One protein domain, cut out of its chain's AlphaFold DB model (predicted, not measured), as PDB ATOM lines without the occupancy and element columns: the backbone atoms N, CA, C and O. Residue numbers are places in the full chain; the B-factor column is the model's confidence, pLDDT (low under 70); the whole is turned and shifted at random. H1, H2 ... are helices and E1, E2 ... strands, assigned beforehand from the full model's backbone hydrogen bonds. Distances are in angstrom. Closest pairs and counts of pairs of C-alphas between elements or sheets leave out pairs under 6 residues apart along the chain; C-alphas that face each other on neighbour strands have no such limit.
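Overview. This is residues 31 to 123 of the 488 residues of an uncharacterized protein of Candidatus Jorgensenbacteria bacterium (UniProt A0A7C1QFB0). A strongly twisted, curled sheet of four strands has the helix H1 on one face, with the short H2 beside one end of H1 and only grazing the sheet. The long hairpin of E2 and E3 makes the longest axis, and residues 102 to 118, a stretch with no named element, lead from E4 to the small helix H3. The 93 printed residues hold three named helices and four named strands, in the order H1 H2 E1 E2 E3 E4 H3; the sheet's order is E1 - E2 - E3 - E4, antiparallel throughout, and the class is mixed, helices and strands. The whole is compact, with a radius of gyration of the C-alphas of 14.2 A, yet elongated in outline, spanning 45 by 26 by 20 A.

Arrangement. Begin with H1, residues 31 to 42, on one face of the sheet of E1, residues 51 to 58, E2, residues 68 to 79, E3, residues 82 to 95, and E4, residues 98 to 101, in two layers, a helix over a sheet. The closest C-alphas of H1 and E3 are those of Ala 34 and Val 90, 6.0 A apart. Next comes H2, residues 44 to 50, close to H1 but not clearly touching it, with the C-alphas of Val 39 and Phe 47 closest at 6.2 A; their lines stand about perpendicular, at 85 degrees. H2 only grazes the sheet, with residues 47 to 50. The strands form a meander, each the antiparallel neighbour of the one before, and E1 and E4 are the edge strands. Look for N 54 and O 72, 2.9 A apart, in the hairpin E1 and E2; N 75 and O 86, 2.8 A, in the hairpin E2 and E3; and N 93 and O 100, 2.8 A, in the hairpin E3 and E4. H3, residues 119 to 122, is not on the sheet, and it is only just apart from H1, at 8.1 A. In H2 every O i to N i+4 pair is within hydrogen-bond range, in H1 7 of 8 are, and H3 is too short for such a pair.

Along the chain. Find C-alpha 31 at (-11.494, -141.368, 78.315); from there H1 runs 16.2 A. H2 measures 10.1 A and E1 20.9 A. E2 runs 34.6 A to C-alpha 79 at (7.042, -162.117, 72.461), and E3 returns over 42.2 A. E4 measures 10.1 A, and H3 5.6 A to C-alpha 122 at (8.963, -150.055, 71.515).

Size, cuts and confidence. The C-alphas farthest apart, those of Asp 81 and Asn 96, are 48.6 A apart. The printed part has no cut, and the link from E4 to H3 is long, with 17 residues. Mean pLDDT of the printed part is 71.5; it is under 70 at residues 59 to 66, 97, 101 to 112 and 115 to 123.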
ATOM      1  N   LYS A  31     -12.108-140.547  79.367       86.50
ATOM      2  CA  LYS A  31     -11.494-141.368  78.315       86.50
ATOM      3  C   LYS A  31     -10.573-140.531  77.433       86.50
ATOM      4  O   LYS A  31      -9.428-140.914  77.240       86.50
ATOM      5  N   LYS A  32     -11.052-139.390  76.923       85.19
ATOM      6  CA  LYS A  32     -10.263-138.541  76.019       85.19
ATOM      7  C   LYS A  32      -8.943-138.114  76.669       85.19
ATOM      8  O   LYS A  32      -7.893-138.268  76.058       85.19
ATOM      9  N   TYR A  33      -8.989-137.632  77.910       82.12
ATOM     10  CA  TYR A  33      -7.778-137.198  78.610       82.12
ATOM     11  C   TYR A  33      -6.843-138.361  78.978       82.12
ATOM     12  O   TYR A  33      -5.632-138.169  79.039       82.12
ATOM     13  N   ALA A  34      -7.370-139.574  79.183       83.50
ATOM     14  CA  ALA A  34      -6.558-140.772  79.390       83.50
ATOM     15  C   ALA A  34      -5.899-141.263  78.089       83.50
ATOM     16  O   ALA A  34      -4.718-141.611  78.105       83.50
ATOM     17  N   ASP A  35      -6.625-141.217  76.964       84.62
ATOM     18  CA  ASP A  35      -6.081-141.483  75.630       84.62
ATOM     19  C   ASP A  35      -4.938-140.491  75.330       84.62
ATOM     20  O   ASP A  35      -3.829-140.912  75.010       84.62
ATOM     21  N   GLU A  36      -5.172-139.183  75.513       80.56
ATOM     22  CA  GLU A  36      -4.169-138.116  75.328       80.56
ATOM     23  C   GLU A  36      -2.932-138.320  76.226       80.56
ATOM     24  O   GLU A  36      -1.798-138.197  75.756       80.56
ATOM     25  N   HIS A  37      -3.129-138.699  77.496       82.56
ATOM     26  CA  HIS A  37      -2.038-138.984  78.436       82.56
ATOM     27  C   HIS A  37      -1.181-140.175  77.997       82.56
ATOM     28  O   HIS A  37       0.040-140.046  77.930       82.56
ATOM     29  N   ILE A  38      -1.785-141.313  77.637       80.88
ATOM     30  CA  ILE A  38      -1.031-142.501  77.200       80.88
ATOM     31  C   ILE A  38      -0.339-142.239  75.852       80.88
ATOM     32  O   ILE A  38       0.842-142.559  75.692       80.88
ATOM     33  N   VAL A  39      -1.026-141.597  74.902       80.56
ATOM     34  CA  VAL A  39      -0.461-141.220  73.595       80.56
ATOM     35  C   VAL A  39       0.749-140.291  73.743       80.56
ATOM     36  O   VAL A  39       1.687-140.418  72.959       80.56
ATOM     37  N   SER A  40       0.801-139.435  74.773       74.25
ATOM     38  CA  SER A  40       1.981-138.597  75.054       74.25
ATOM     39  C   SER A  40       3.251-139.383  75.423       74.25
ATOM     40  O   SER A  40       4.346-138.835  75.328       74.25
ATOM     41  N   GLN A  41       3.114-140.647  75.840       75.50
ATOM     42  CA  GLN A  41       4.220-141.515  76.265       75.50
ATOM     43  C   GLN A  41       4.574-142.555  75.192       75.50
ATOM     44  O   GLN A  41       5.751-142.794  74.926       75.50
ATOM     45  N   VAL A  42       3.560-143.166  74.564       77.06
ATOM     46  CA  VAL A  42       3.737-144.300  73.630       77.06
ATOM     47  C   VAL A  42       3.569-143.913  72.151       77.06
ATOM     48  O   VAL A  42       3.965-144.656  71.257       77.06
ATOM     49  N   GLY A  43       2.976-142.753  71.859       78.88
ATOM     50  CA  GLY A  43       2.623-142.331  70.504       78.88
ATOM     51  C   GLY A  43       1.394-143.050  69.922       78.88
ATOM     52  O   GLY A  43       1.116-144.217  70.200       78.88
ATOM     53  N   GLN A  44       0.646-142.350  69.062       78.94
ATOM     54  CA  GLN A  44      -0.660-142.810  68.564       78.94
ATOM     55  C   GLN A  44      -0.608-144.178  67.857       78.94
ATOM     56  O   GLN A  44      -1.535-144.975  67.984       78.94
ATOM     57  N   GLY A  45       0.474-144.464  67.124       79.00
ATOM     58  CA  GLY A  45       0.642-145.727  66.398       79.00
ATOM     59  C   GLY A  45       0.821-146.944  67.312       79.00
ATOM     60  O   GLY A  45       0.272-148.003  67.019       79.00
ATOM     61  N   TYR A  46       1.537-146.793  68.432       82.00
ATOM     62  CA  TYR A  46       1.685-147.862  69.426       82.00
ATOM     63  C   TYR A  46       0.391-148.033  70.229       82.00
ATOM     64  O   TYR A  46      -0.070-149.157  70.418       82.00
ATOM     65  N   PHE A  47      -0.232-146.918  70.634       83.12
ATOM     66  CA  PHE A  47      -1.513-146.905  71.342       83.12
ATOM     67  C   PHE A  47      -2.598-147.661  70.562       83.12
ATOM     68  O   PHE A  47      -3.134-148.646  71.059       83.12
ATOM     69  N   ASN A  48      -2.839-147.278  69.301       82.75
ATOM     70  CA  ASN A  48      -3.858-147.897  68.443       82.75
ATOM     71  C   ASN A  48      -3.614-149.391  68.155       82.75
ATOM     72  O   ASN A  48      -4.544-150.080  67.743       82.75
ATOM     73  N   LYS A  49      -2.372-149.875  68.288       82.00
ATOM     74  CA  LYS A  49      -1.999-151.266  67.997       82.00
ATOM     75  C   LYS A  49      -2.076-152.163  69.236       82.00
ATOM     76  O   LYS A  49      -2.470-153.319  69.116       82.00
ATOM     77  N   ASN A  50      -1.657-151.648  70.393       82.12
ATOM     78  CA  ASN A  50      -1.318-152.468  71.559       82.12
ATOM     79  C   ASN A  50      -2.147-152.146  72.816       82.12
ATOM     80  O   ASN A  50      -1.868-152.746  73.854       82.12
ATOM     81  N   LEU A  51      -3.111-151.213  72.766       85.06
ATOM     82  CA  LEU A  51      -4.011-150.898  73.884       85.06
ATOM     83  C   LEU A  51      -5.498-150.957  73.494       85.06
ATOM     84  O   LEU A  51      -5.942-150.282  72.568       85.06
ATOM     85  N   GLU A  52      -6.278-151.713  74.267       87.50
ATOM     86  CA  GLU A  52      -7.738-151.823  74.165       87.50
ATOM     87  C   GLU A  52      -8.423-151.135  75.358       87.50
ATOM     88  O   GLU A  52      -7.931-151.186  76.484       87.50
ATOM     89  N   TYR A  53      -9.561-150.473  75.127       87.31
ATOM     90  CA  TYR A  53     -10.292-149.729  76.158       87.31
ATOM     91  C   TYR A  53     -11.236-150.628  76.968       87.31
ATOM     92  O   TYR A  53     -12.185-151.174  76.413       87.31
ATOM     93  N   LEU A  54     -11.036-150.709  78.288       81.69
ATOM     94  CA  LEU A  54     -11.844-151.552  79.185       81.69
ATOM     95  C   LEU A  54     -12.952-150.791  79.931       81.69
ATOM     96  O   LEU A  54     -13.782-151.415  80.593       81.69
ATOM     97  N   GLY A  55     -12.972-149.458  79.853       81.31
ATOM     98  CA  GLY A  55     -13.962-148.613  80.525       81.31
ATOM     99  C   GLY A  55     -13.411-147.768  81.676       81.31
ATOM    100  O   GLY A  55     -12.244-147.850  82.062       81.31
ATOM    101  N   ASP A  56     -14.294-146.941  82.227       82.56
ATOM    102  CA  ASP A  56     -14.009-145.941  83.252       82.56
ATOM    103  C   ASP A  56     -14.995-146.027  84.430       82.56
ATOM    104  O   ASP A  56     -16.202-146.186  84.247       82.56
ATOM    105  N   LYS A  57     -14.482-145.920  85.661       78.00
ATOM    106  CA  LYS A  57     -15.250-146.066  86.911       78.00
ATOM    107  C   LYS A  57     -14.771-145.088  87.990       78.00
ATOM    108  O   LYS A  57     -13.585-144.758  87.998       78.00
ATOM    109  N   PRO A  58     -15.632-144.634  88.921       70.56
ATOM    110  CA  PRO A  58     -15.161-144.001  90.156       70.56
ATOM    111  C   PRO A  58     -14.305-144.976  90.979       70.56
ATOM    112  O   PRO A  58     -14.348-146.189  90.760       70.56
ATOM    113  N   TYR A  59     -13.514-144.452  91.915       62.56
ATOM    114  CA  TYR A  59     -12.720-145.261  92.836       62.56
ATOM    115  C   TYR A  59     -12.781-144.737  94.283       62.56
ATOM    116  O   TYR A  59     -12.520-143.552  94.487       62.56
ATOM    117  N   PRO A  60     -13.038-145.583  95.297       63.59
ATOM    118  CA  PRO A  60     -13.403-146.995  95.172       63.59
ATOM    119  C   PRO A  60     -14.728-147.168  94.402       63.59
ATOM    120  O   PRO A  60     -15.512-146.229  94.273       63.59
ATOM    121  N   GLU A  61     -14.916-148.334  93.772       61.06
ATOM    122  CA  GLU A  61     -15.958-148.537  92.739       61.06
ATOM    123  C   GLU A  61     -17.404-148.479  93.281       61.06
ATOM    124  O   GLU A  61     -18.357-148.501  92.506       61.06
ATOM    125  N   ASP A  62     -17.559-148.391  94.603       59.41
ATOM    126  CA  ASP A  62     -18.802-148.272  95.367       59.41
ATOM    127  C   ASP A  62     -19.211-146.816  95.695       59.41
ATOM    128  O   ASP A  62     -20.321-146.597  96.184       59.41
ATOM    129  N   VAL A  63     -18.375-145.811  95.396       60.03
ATOM    130  CA  VAL A  63     -18.654-144.390  95.690       60.03
ATOM    131  C   VAL A  63     -18.970-143.618  94.405       60.03
ATOM    132  O   VAL A  63     -18.069-143.299  93.633       60.03
ATOM    133  N   LEU A  64     -20.249-143.281  94.185       51.12
ATOM    134  CA  LEU A  64     -20.707-142.544  92.992       51.12
ATOM    135  C   LEU A  64     -19.997-141.189  92.830       51.12
ATOM    136  O   LEU A  64     -19.404-140.921  91.787       51.12
ATOM    137  N   ASP A  65     -20.015-140.380  93.890       57.12
ATOM    138  CA  ASP A  65     -19.462-139.021  93.928       57.12
ATOM    139  C   ASP A  65     -18.006-139.011  94.417       57.12
ATOM    140  O   ASP A  65     -17.596-138.180  95.229       57.12
ATOM    141  N   SER A  66     -17.207-139.988  93.975       63.94
ATOM    142  CA  SER A  66     -15.810-140.059  94.395       63.94
ATOM    143  C   SER A  66     -14.984-138.932  93.784       63.94
ATOM    144  O   SER A  66     -15.034-138.684  92.581       63.94
ATOM    145  N   ASN A  67     -14.102-138.346  94.597       74.69
ATOM    146  CA  ASN A  67     -13.038-137.459  94.135       74.69
ATOM    147  C   ASN A  67     -11.923-138.194  93.357       74.69
ATOM    148  O   ASN A  67     -10.917-137.569  93.032       74.69
ATOM    149  N   ILE A  68     -12.041-139.497  93.077       74.50
ATOM    150  CA  ILE A  68     -11.083-140.270  92.272       74.50
ATOM    151  C   ILE A  68     -11.828-141.066  91.196       74.50
ATOM    152  O   ILE A  68     -12.849-141.700  91.471       74.50
ATOM    153  N   ARG A  69     -11.298-141.077  89.969       76.50
ATOM    154  CA  ARG A  69     -11.847-141.838  88.837       76.50
ATOM    155  C   ARG A  69     -10.744-142.574  88.076       76.50
ATOM    156  O   ARG A  69      -9.702-141.996  87.786       76.50
ATOM    157  N   ALA A  70     -10.965-143.847  87.776       78.50
ATOM    158  CA  ALA A  70     -10.028-144.738  87.103       78.50
ATOM    159  C   ALA A  70     -10.489-145.016  85.668       78.50
ATOM    160  O   ALA A  70     -11.643-145.387  85.452       78.50
ATOM    161  N   VAL A  71      -9.583-144.888  84.702       79.44
ATOM    162  CA  VAL A  71      -9.795-145.271  83.298       79.44
ATOM    163  C   VAL A  71      -8.865-146.436  82.981       79.44
ATOM    164  O   VAL A  71      -7.657-146.317  83.191       79.44
ATOM    165  N   ARG A  72      -9.410-147.569  82.527       81.94
ATOM    166  CA  ARG A  72      -8.668-148.829  82.365       81.94
ATOM    167  C   ARG A  72      -8.507-149.235  80.904       81.94
ATOM    168  O   ARG A  72      -9.422-149.090  80.093       81.94
ATOM    169  N   TYR A  73      -7.353-149.824  80.614       80.81
ATOM    170  CA  TYR A  73      -6.987-150.384  79.321       80.81
ATOM    171  C   TYR A  73      -6.352-151.766  79.508       80.81
ATOM    172  O   TYR A  73      -5.689-152.009  80.519       80.81
ATOM    173  N   ALA A  74      -6.510-152.651  78.528       79.38
ATOM    174  CA  ALA A  74      -5.661-153.827  78.375       79.38
ATOM    175  C   ALA A  74      -4.505-153.447  77.451       79.38
ATOM    176  O   ALA A  74      -4.737-153.037  76.316       79.38
ATOM    177  N   HIS A  75      -3.268-153.564  77.925       81.56
ATOM    178  CA  HIS A  75      -2.080-153.475  77.091       81.56
ATOM    179  C   HIS A  75      -1.640-154.884  76.691       81.56
ATOM    180  O   HIS A  75      -1.244-155.685  77.539       81.56
ATOM    181  N   LYS A  76      -1.710-155.176  75.393       76.50
ATOM    182  CA  LYS A  76      -1.302-156.462  74.837       76.50
ATOM    183  C   LYS A  76       0.208-156.528  74.645       76.50
ATOM    184  O   LYS A  76       0.772-155.767  73.857       76.50
ATOM    185  N   ILE A  77       0.840-157.477  75.328       76.19
ATOM    186  CA  ILE A  77       2.248-157.839  75.162       76.19
ATOM    187  C   ILE A  77       2.334-159.072  74.254       76.19
ATOM    188  O   ILE A  77       1.490-159.974  74.311       76.19
ATOM    189  N   THR A  78       3.354-159.128  73.398       72.56
ATOM    190  CA  THR A  78       3.651-160.288  72.544       72.56
ATOM    191  C   THR A  78       5.164-160.464  72.420       72.56
ATOM    192  O   THR A  78       5.872-159.492  72.152       72.56
ATOM    193  N   VAL A  79       5.643-161.694  72.616       76.38
ATOM    194  CA  VAL A  79       7.042-162.117  72.461       76.38
ATOM    195  C   VAL A  79       7.015-163.447  71.709       76.38
ATOM    196  O   VAL A  79       6.569-164.449  72.259       76.38
ATOM    197  N   ASP A  80       7.433-163.433  70.444       76.56
ATOM    198  CA  ASP A  80       7.247-164.533  69.487       76.56
ATOM    199  C   ASP A  80       5.798-165.063  69.446       76.56
ATOM    200  O   ASP A  80       4.900-164.357  68.978       76.56
ATOM    201  N   ASP A  81       5.560-166.291  69.913       75.06
ATOM    202  CA  ASP A  81       4.248-166.942  69.995       75.06
ATOM    203  C   ASP A  81       3.526-166.708  71.337       75.06
ATOM    204  O   ASP A  81       2.309-166.900  71.428       75.06
ATOM    205  N   TYR A  82       4.236-166.243  72.367       74.81
ATOM    206  CA  TYR A  82       3.659-165.903  73.663       74.81
ATOM    207  C   TYR A  82       2.959-164.542  73.617       74.81
ATOM    208  O   TYR A  82       3.525-163.542  73.170       74.81
ATOM    209  N   SER A  83       1.740-164.458  74.152       76.31
ATOM    210  CA  SER A  83       1.034-163.186  74.312       76.31
ATOM    211  C   SER A  83       0.209-163.153  75.595       76.31
ATOM    212  O   SER A  83      -0.408-164.145  75.976       76.31
ATOM    213  N   GLN A  84       0.208-161.992  76.249       75.19
ATOM    214  CA  GLN A  84      -0.438-161.752  77.535       75.19
ATOM    215  C   GLN A  84      -0.956-160.311  77.575       75.19
ATOM    216  O   GLN A  84      -0.248-159.386  77.177       75.19
ATOM    217  N   ASP A  85      -2.168-160.119  78.092       72.69
ATOM    218  CA  ASP A  85      -2.749-158.794  78.302       72.69
ATOM    219  C   ASP A  85      -2.487-158.315  79.741       72.69
ATOM    220  O   ASP A  85      -2.650-159.065  80.708       72.69
ATOM    221  N   VAL A  86      -2.068-157.057  79.889       71.62
ATOM    222  CA  VAL A  86      -1.689-156.428  81.165       71.62
ATOM    223  C   VAL A  86      -2.566-155.202  81.424       71.62
ATOM    224  O   VAL A  86      -2.751-154.360  80.549       71.62
ATOM    225  N   GLY A  87      -3.119-155.082  82.631       70.88
ATOM    226  CA  GLY A  87      -4.003-153.970  82.990       70.88
ATOM    227  C   GLY A  87      -3.252-152.654  83.216       70.88
ATOM    228  O   GLY A  87      -2.455-152.550  84.145       70.88
ATOM    229  N   VAL A  88      -3.567-151.629  82.423       74.38
ATOM    230  CA  VAL A  88      -3.059-150.252  82.562       74.38
ATOM    231  C   VAL A  88      -4.185-149.352  83.077       74.38
ATOM    232  O   VAL A  88      -5.315-149.437  82.596       74.38
ATOM    233  N   THR A  89      -3.905-148.486  84.058       72.81
ATOM    234  CA  THR A  89      -4.909-147.587  84.664       72.81
ATOM    235  C   THR A  89      -4.421-146.138  84.714       72.81
ATOM    236  O   THR A  89      -3.332-145.863  85.209       72.81
ATOM    237  N   VAL A  90      -5.255-145.200  84.257       74.44
ATOM    238  CA  VAL A  90      -5.051-143.749  84.414       74.44
ATOM    239  C   VAL A  90      -6.009-143.223  85.482       74.44
ATOM    240  O   VAL A  90      -7.220-143.430  85.394       74.44
ATOM    241  N   TRP A  91      -5.469-142.537  86.490       76.69
ATOM    242  CA  TRP A  91      -6.219-142.003  87.625       76.69
ATOM    243  C   TRP A  91      -6.432-140.492  87.523       76.69
ATOM    244  O   TRP A  91      -5.486-139.710  87.423       76.69
ATOM    245  N   PHE A  92      -7.683-140.074  87.650       75.06
ATOM    246  CA  PHE A  92      -8.097-138.683  87.779       75.06
ATOM    247  C   PHE A  92      -8.482-138.403  89.224       75.06
ATOM    248  O   PHE A  92      -9.070-139.258  89.881       75.06
ATOM    249  N   ASN A  93      -8.133-137.226  89.729       79.38
ATOM    250  CA  ASN A  93      -8.469-136.754  91.067       79.38
ATOM    251  C   ASN A  93      -9.173-135.394  90.942       79.38
ATOM    252  O   ASN A  93      -8.678-134.505  90.248       79.38
ATOM    253  N   LEU A  94     -10.308-135.228  91.613       74.38
ATOM    254  CA  LEU A  94     -11.045-133.974  91.698       74.38
ATOM    255  C   LEU A  94     -10.424-133.104  92.801       74.38
ATOM    256  O   LEU A  94     -10.412-133.489  93.970       74.38
ATOM    257  N   LYS A  95      -9.902-131.932  92.433       70.69
ATOM    258  CA  LYS A  95      -9.356-130.931  93.360       70.69
ATOM    259  C   LYS A  95      -9.966-129.573  93.050       70.69
ATOM    260  O   LYS A  95      -9.987-129.161  91.898       70.69
ATOM    261  N   ASN A  96     -10.445-128.858  94.066       72.12
ATOM    262  CA  ASN A  96     -10.992-127.499  93.919       72.12
ATOM    263  C   ASN A  96     -12.082-127.369  92.821       72.12
ATOM    264  O   ASN A  96     -12.212-126.318  92.200       72.12
ATOM    265  N   GLY A  97     -12.841-128.441  92.556       67.38
ATOM    266  CA  GLY A  97     -13.849-128.504  91.485       67.38
ATOM    267  C   GLY A  97     -13.315-128.830  90.078       67.38
ATOM    268  O   GLY A  97     -14.106-128.904  89.143       67.38
ATOM    269  N   ILE A  98     -12.007-129.056  89.916       70.94
ATOM    270  CA  ILE A  98     -11.348-129.388  88.644       70.94
ATOM    271  C   ILE A  98     -10.812-130.826  88.685       70.94
ATOM    272  O   ILE A  98     -10.188-131.249  89.659       70.94
ATOM    273  N   TRP A  99     -11.043-131.587  87.615       74.75
ATOM    274  CA  TRP A  99     -10.478-132.925  87.442       74.75
ATOM    275  C   TRP A  99      -9.059-132.850  86.869       74.75
ATOM    276  O   TRP A  99      -8.852-132.383  85.751       74.75
ATOM    277  N   GLU A 100      -8.087-133.356  87.625       70.81
ATOM    278  CA  GLU A 100      -6.671-133.428  87.250       70.81
ATOM    279  C   GLU A 100      -6.216-134.890  87.133       70.81
ATOM    280  O   GLU A 100      -6.723-135.755  87.847       70.81
ATOM    281  N   ILE A 101      -5.210-135.188  86.306       67.69
ATOM    282  CA  ILE A 101      -4.507-136.482  86.380       67.69
ATOM    283  C   ILE A 101      -3.693-136.491  87.684       67.69
ATOM    284  O   ILE A 101      -2.885-135.593  87.923       67.69
ATOM    285  N   GLY A 102      -3.949-137.460  88.569       55.03
ATOM    286  CA  GLY A 102      -3.554-137.374  89.978       55.03
ATOM    287  C   GLY A 102      -2.783-138.589  90.494       55.03
ATOM    288  O   GLY A 102      -3.268-139.718  90.497       55.03
ATOM    289  N   ASN A 103      -1.577-138.334  91.002       50.66
ATOM    290  CA  ASN A 103      -0.523-139.342  91.114       50.66
ATOM    291  C   ASN A 103      -0.500-140.172  92.417       50.66
ATOM    292  O   ASN A 103       0.549-140.700  92.767       50.66
ATOM    293  N   ARG A 104      -1.628-140.314  93.136       38.62
ATOM    294  CA  ARG A 104      -1.695-141.126  94.378       38.62
ATOM    295  C   ARG A 104      -1.592-142.644  94.154       38.62
ATOM    296  O   ARG A 104      -1.302-143.355  95.107       38.62
ATOM    297  N   TYR A 105      -1.813-143.120  92.926       38.25
ATOM    298  CA  TYR A 105      -1.808-144.547  92.565       38.25
ATOM    299  C   TYR A 105      -1.094-144.824  91.220       38.25
ATOM    300  O   TYR A 105      -1.552-145.637  90.422       38.25
ATOM    301  N   GLY A 106       0.017-144.130  90.934       39.94
ATOM    302  CA  GLY A 106       0.906-144.505  89.818       39.94
ATOM    303  C   GLY A 106       0.463-144.072  88.411       39.94
ATOM    304  O   GLY A 106       0.553-144.840  87.460       39.94
ATOM    305  N   THR A 107       0.034-142.817  88.212       37.50
ATOM    306  CA  THR A 107      -0.273-142.284  86.857       37.50
ATOM    307  C   THR A 107       0.940-142.130  85.925       37.50
ATOM    308  O   THR A 107       0.780-141.730  84.770       37.50
ATOM    309  N   LYS A 108       2.157-142.446  86.387       44.94
ATOM    310  CA  LYS A 108       3.404-142.366  85.607       44.94
ATOM    311  C   LYS A 108       3.655-143.633  84.770       44.94
ATOM    312  O   LYS A 108       4.685-144.278  84.945       44.94
ATOM    313  N   ALA A 109       2.735-143.941  83.851       49.88
ATOM    314  CA  ALA A 109       2.942-144.882  82.737       49.88
ATOM    315  C   ALA A 109       3.588-146.232  83.134       49.88
ATOM    316  O   ALA A 109       4.487-146.740  82.464       49.88
ATOM    317  N   GLU A 110       3.167-146.796  84.265       52.62
ATOM    318  CA  GLU A 110       3.749-148.026  84.807       52.62
ATOM    319  C   GLU A 110       3.358-149.236  83.951       52.62
ATOM    320  O   GLU A 110       2.195-149.403  83.590       52.62
ATOM    321  N   GLY A 111       4.354-150.041  83.563       57.81
ATOM    322  CA  GLY A 111       4.169-151.122  82.591       57.81
ATOM    323  C   GLY A 111       3.911-150.668  81.148       57.81
ATOM    324  O   GLY A 111       3.488-151.487  80.334       57.81
ATOM    325  N   LEU A 112       4.164-149.394  80.818       68.62
ATOM    326  CA  LEU A 112       4.201-148.892  79.441       68.62
ATOM    327  C   LEU A 112       5.638-148.559  78.998       68.62
ATOM    328  O   LEU A 112       6.485-148.231  79.840       68.62
ATOM    329  N   PRO A 113       5.914-148.572  77.680       71.06
ATOM    330  CA  PRO A 113       7.186-148.142  77.135       71.06
ATOM    331  C   PRO A 113       7.108-146.689  76.639       71.06
ATOM    332  O   PRO A 113       6.188-146.300  75.918       71.06
ATOM    333  N   ASN A 114       8.086-145.867  77.003       70.81
ATOM    334  CA  ASN A 114       8.160-144.461  76.613       70.81
ATOM    335  C   ASN A 114       8.741-144.313  75.194       70.81
ATOM    336  O   ASN A 114       9.864-143.838  75.017       70.81
ATOM    337  N   CYS A 115       7.960-144.715  74.185       69.12
ATOM    338  CA  CYS A 115       8.331-144.639  72.767       69.12
ATOM    339  C   CYS A 115       8.696-143.225  72.291       69.12
ATOM    340  O   CYS A 115       9.288-143.091  71.223       69.12
ATOM    341  N   ILE A 116       8.274-142.183  73.019       68.88
ATOM    342  CA  ILE A 116       8.494-140.777  72.663       68.88
ATOM    343  C   ILE A 116       9.855-140.262  73.157       68.88
ATOM    344  O   ILE A 116      10.467-139.442  72.476       68.88
ATOM    345  N   ALA A 117      10.346-140.742  74.305       67.75
ATOM    346  CA  ALA A 117      11.692-140.422  74.793       67.75
ATOM    347  C   ALA A 117      12.763-141.413  74.300       67.75
ATOM    348  O   ALA A 117      13.909-141.017  74.100       67.75
ATOM    349  N   ASP A 118      12.403-142.685  74.108       67.25
ATOM    350  CA  ASP A 118      13.291-143.733  73.602       67.25
ATOM    351  C   ASP A 118      12.510-144.738  72.737       67.25
ATOM    352  O   ASP A 118      11.905-145.698  73.226       67.25
ATOM    353  N   ASN A 119      12.565-144.543  71.417       65.12
ATOM    354  CA  ASN A 119      11.942-145.427  70.430       65.12
ATOM    355  C   ASN A 119      12.395-146.898  70.552       65.12
ATOM    356  O   ASN A 119      11.665-147.785  70.101       65.12
ATOM    357  N   THR A 120      13.571-147.188  71.132       67.69
ATOM    358  CA  THR A 120      14.063-148.572  71.270       67.69
ATOM    359  C   THR A 120      13.213-149.390  72.238       67.69
ATOM    360  O   THR A 120      13.048-150.589  72.029       67.69
ATOM    361  N   LYS A 121      12.560-148.751  73.219       67.50
ATOM    362  CA  LYS A 121      11.661-149.423  74.181       67.50
ATOM    363  C   LYS A 121      10.368-149.948  73.556       67.50
ATOM    364  O   LYS A 121       9.598-150.624  74.226       67.50
ATOM    365  N   CYS A 122      10.136-149.639  72.281       67.00
ATOM    366  CA  CYS A 122       8.963-150.055  71.515       67.00
ATOM    367  C   CYS A 122       9.320-150.943  70.310       67.00
ATOM    368  O   CYS A 122       8.468-151.220  69.461       67.00
ATOM    369  N   MET A 123      10.572-151.405  70.254       57.00
ATOM    370  CA  MET A 123      11.008-152.556  69.459       57.00
ATOM    371  C   MET A 123      10.515-153.863  70.119       57.00
ATOM    372  O   MET A 123      10.117-153.837  71.284       57.00
TER     373      MET A 123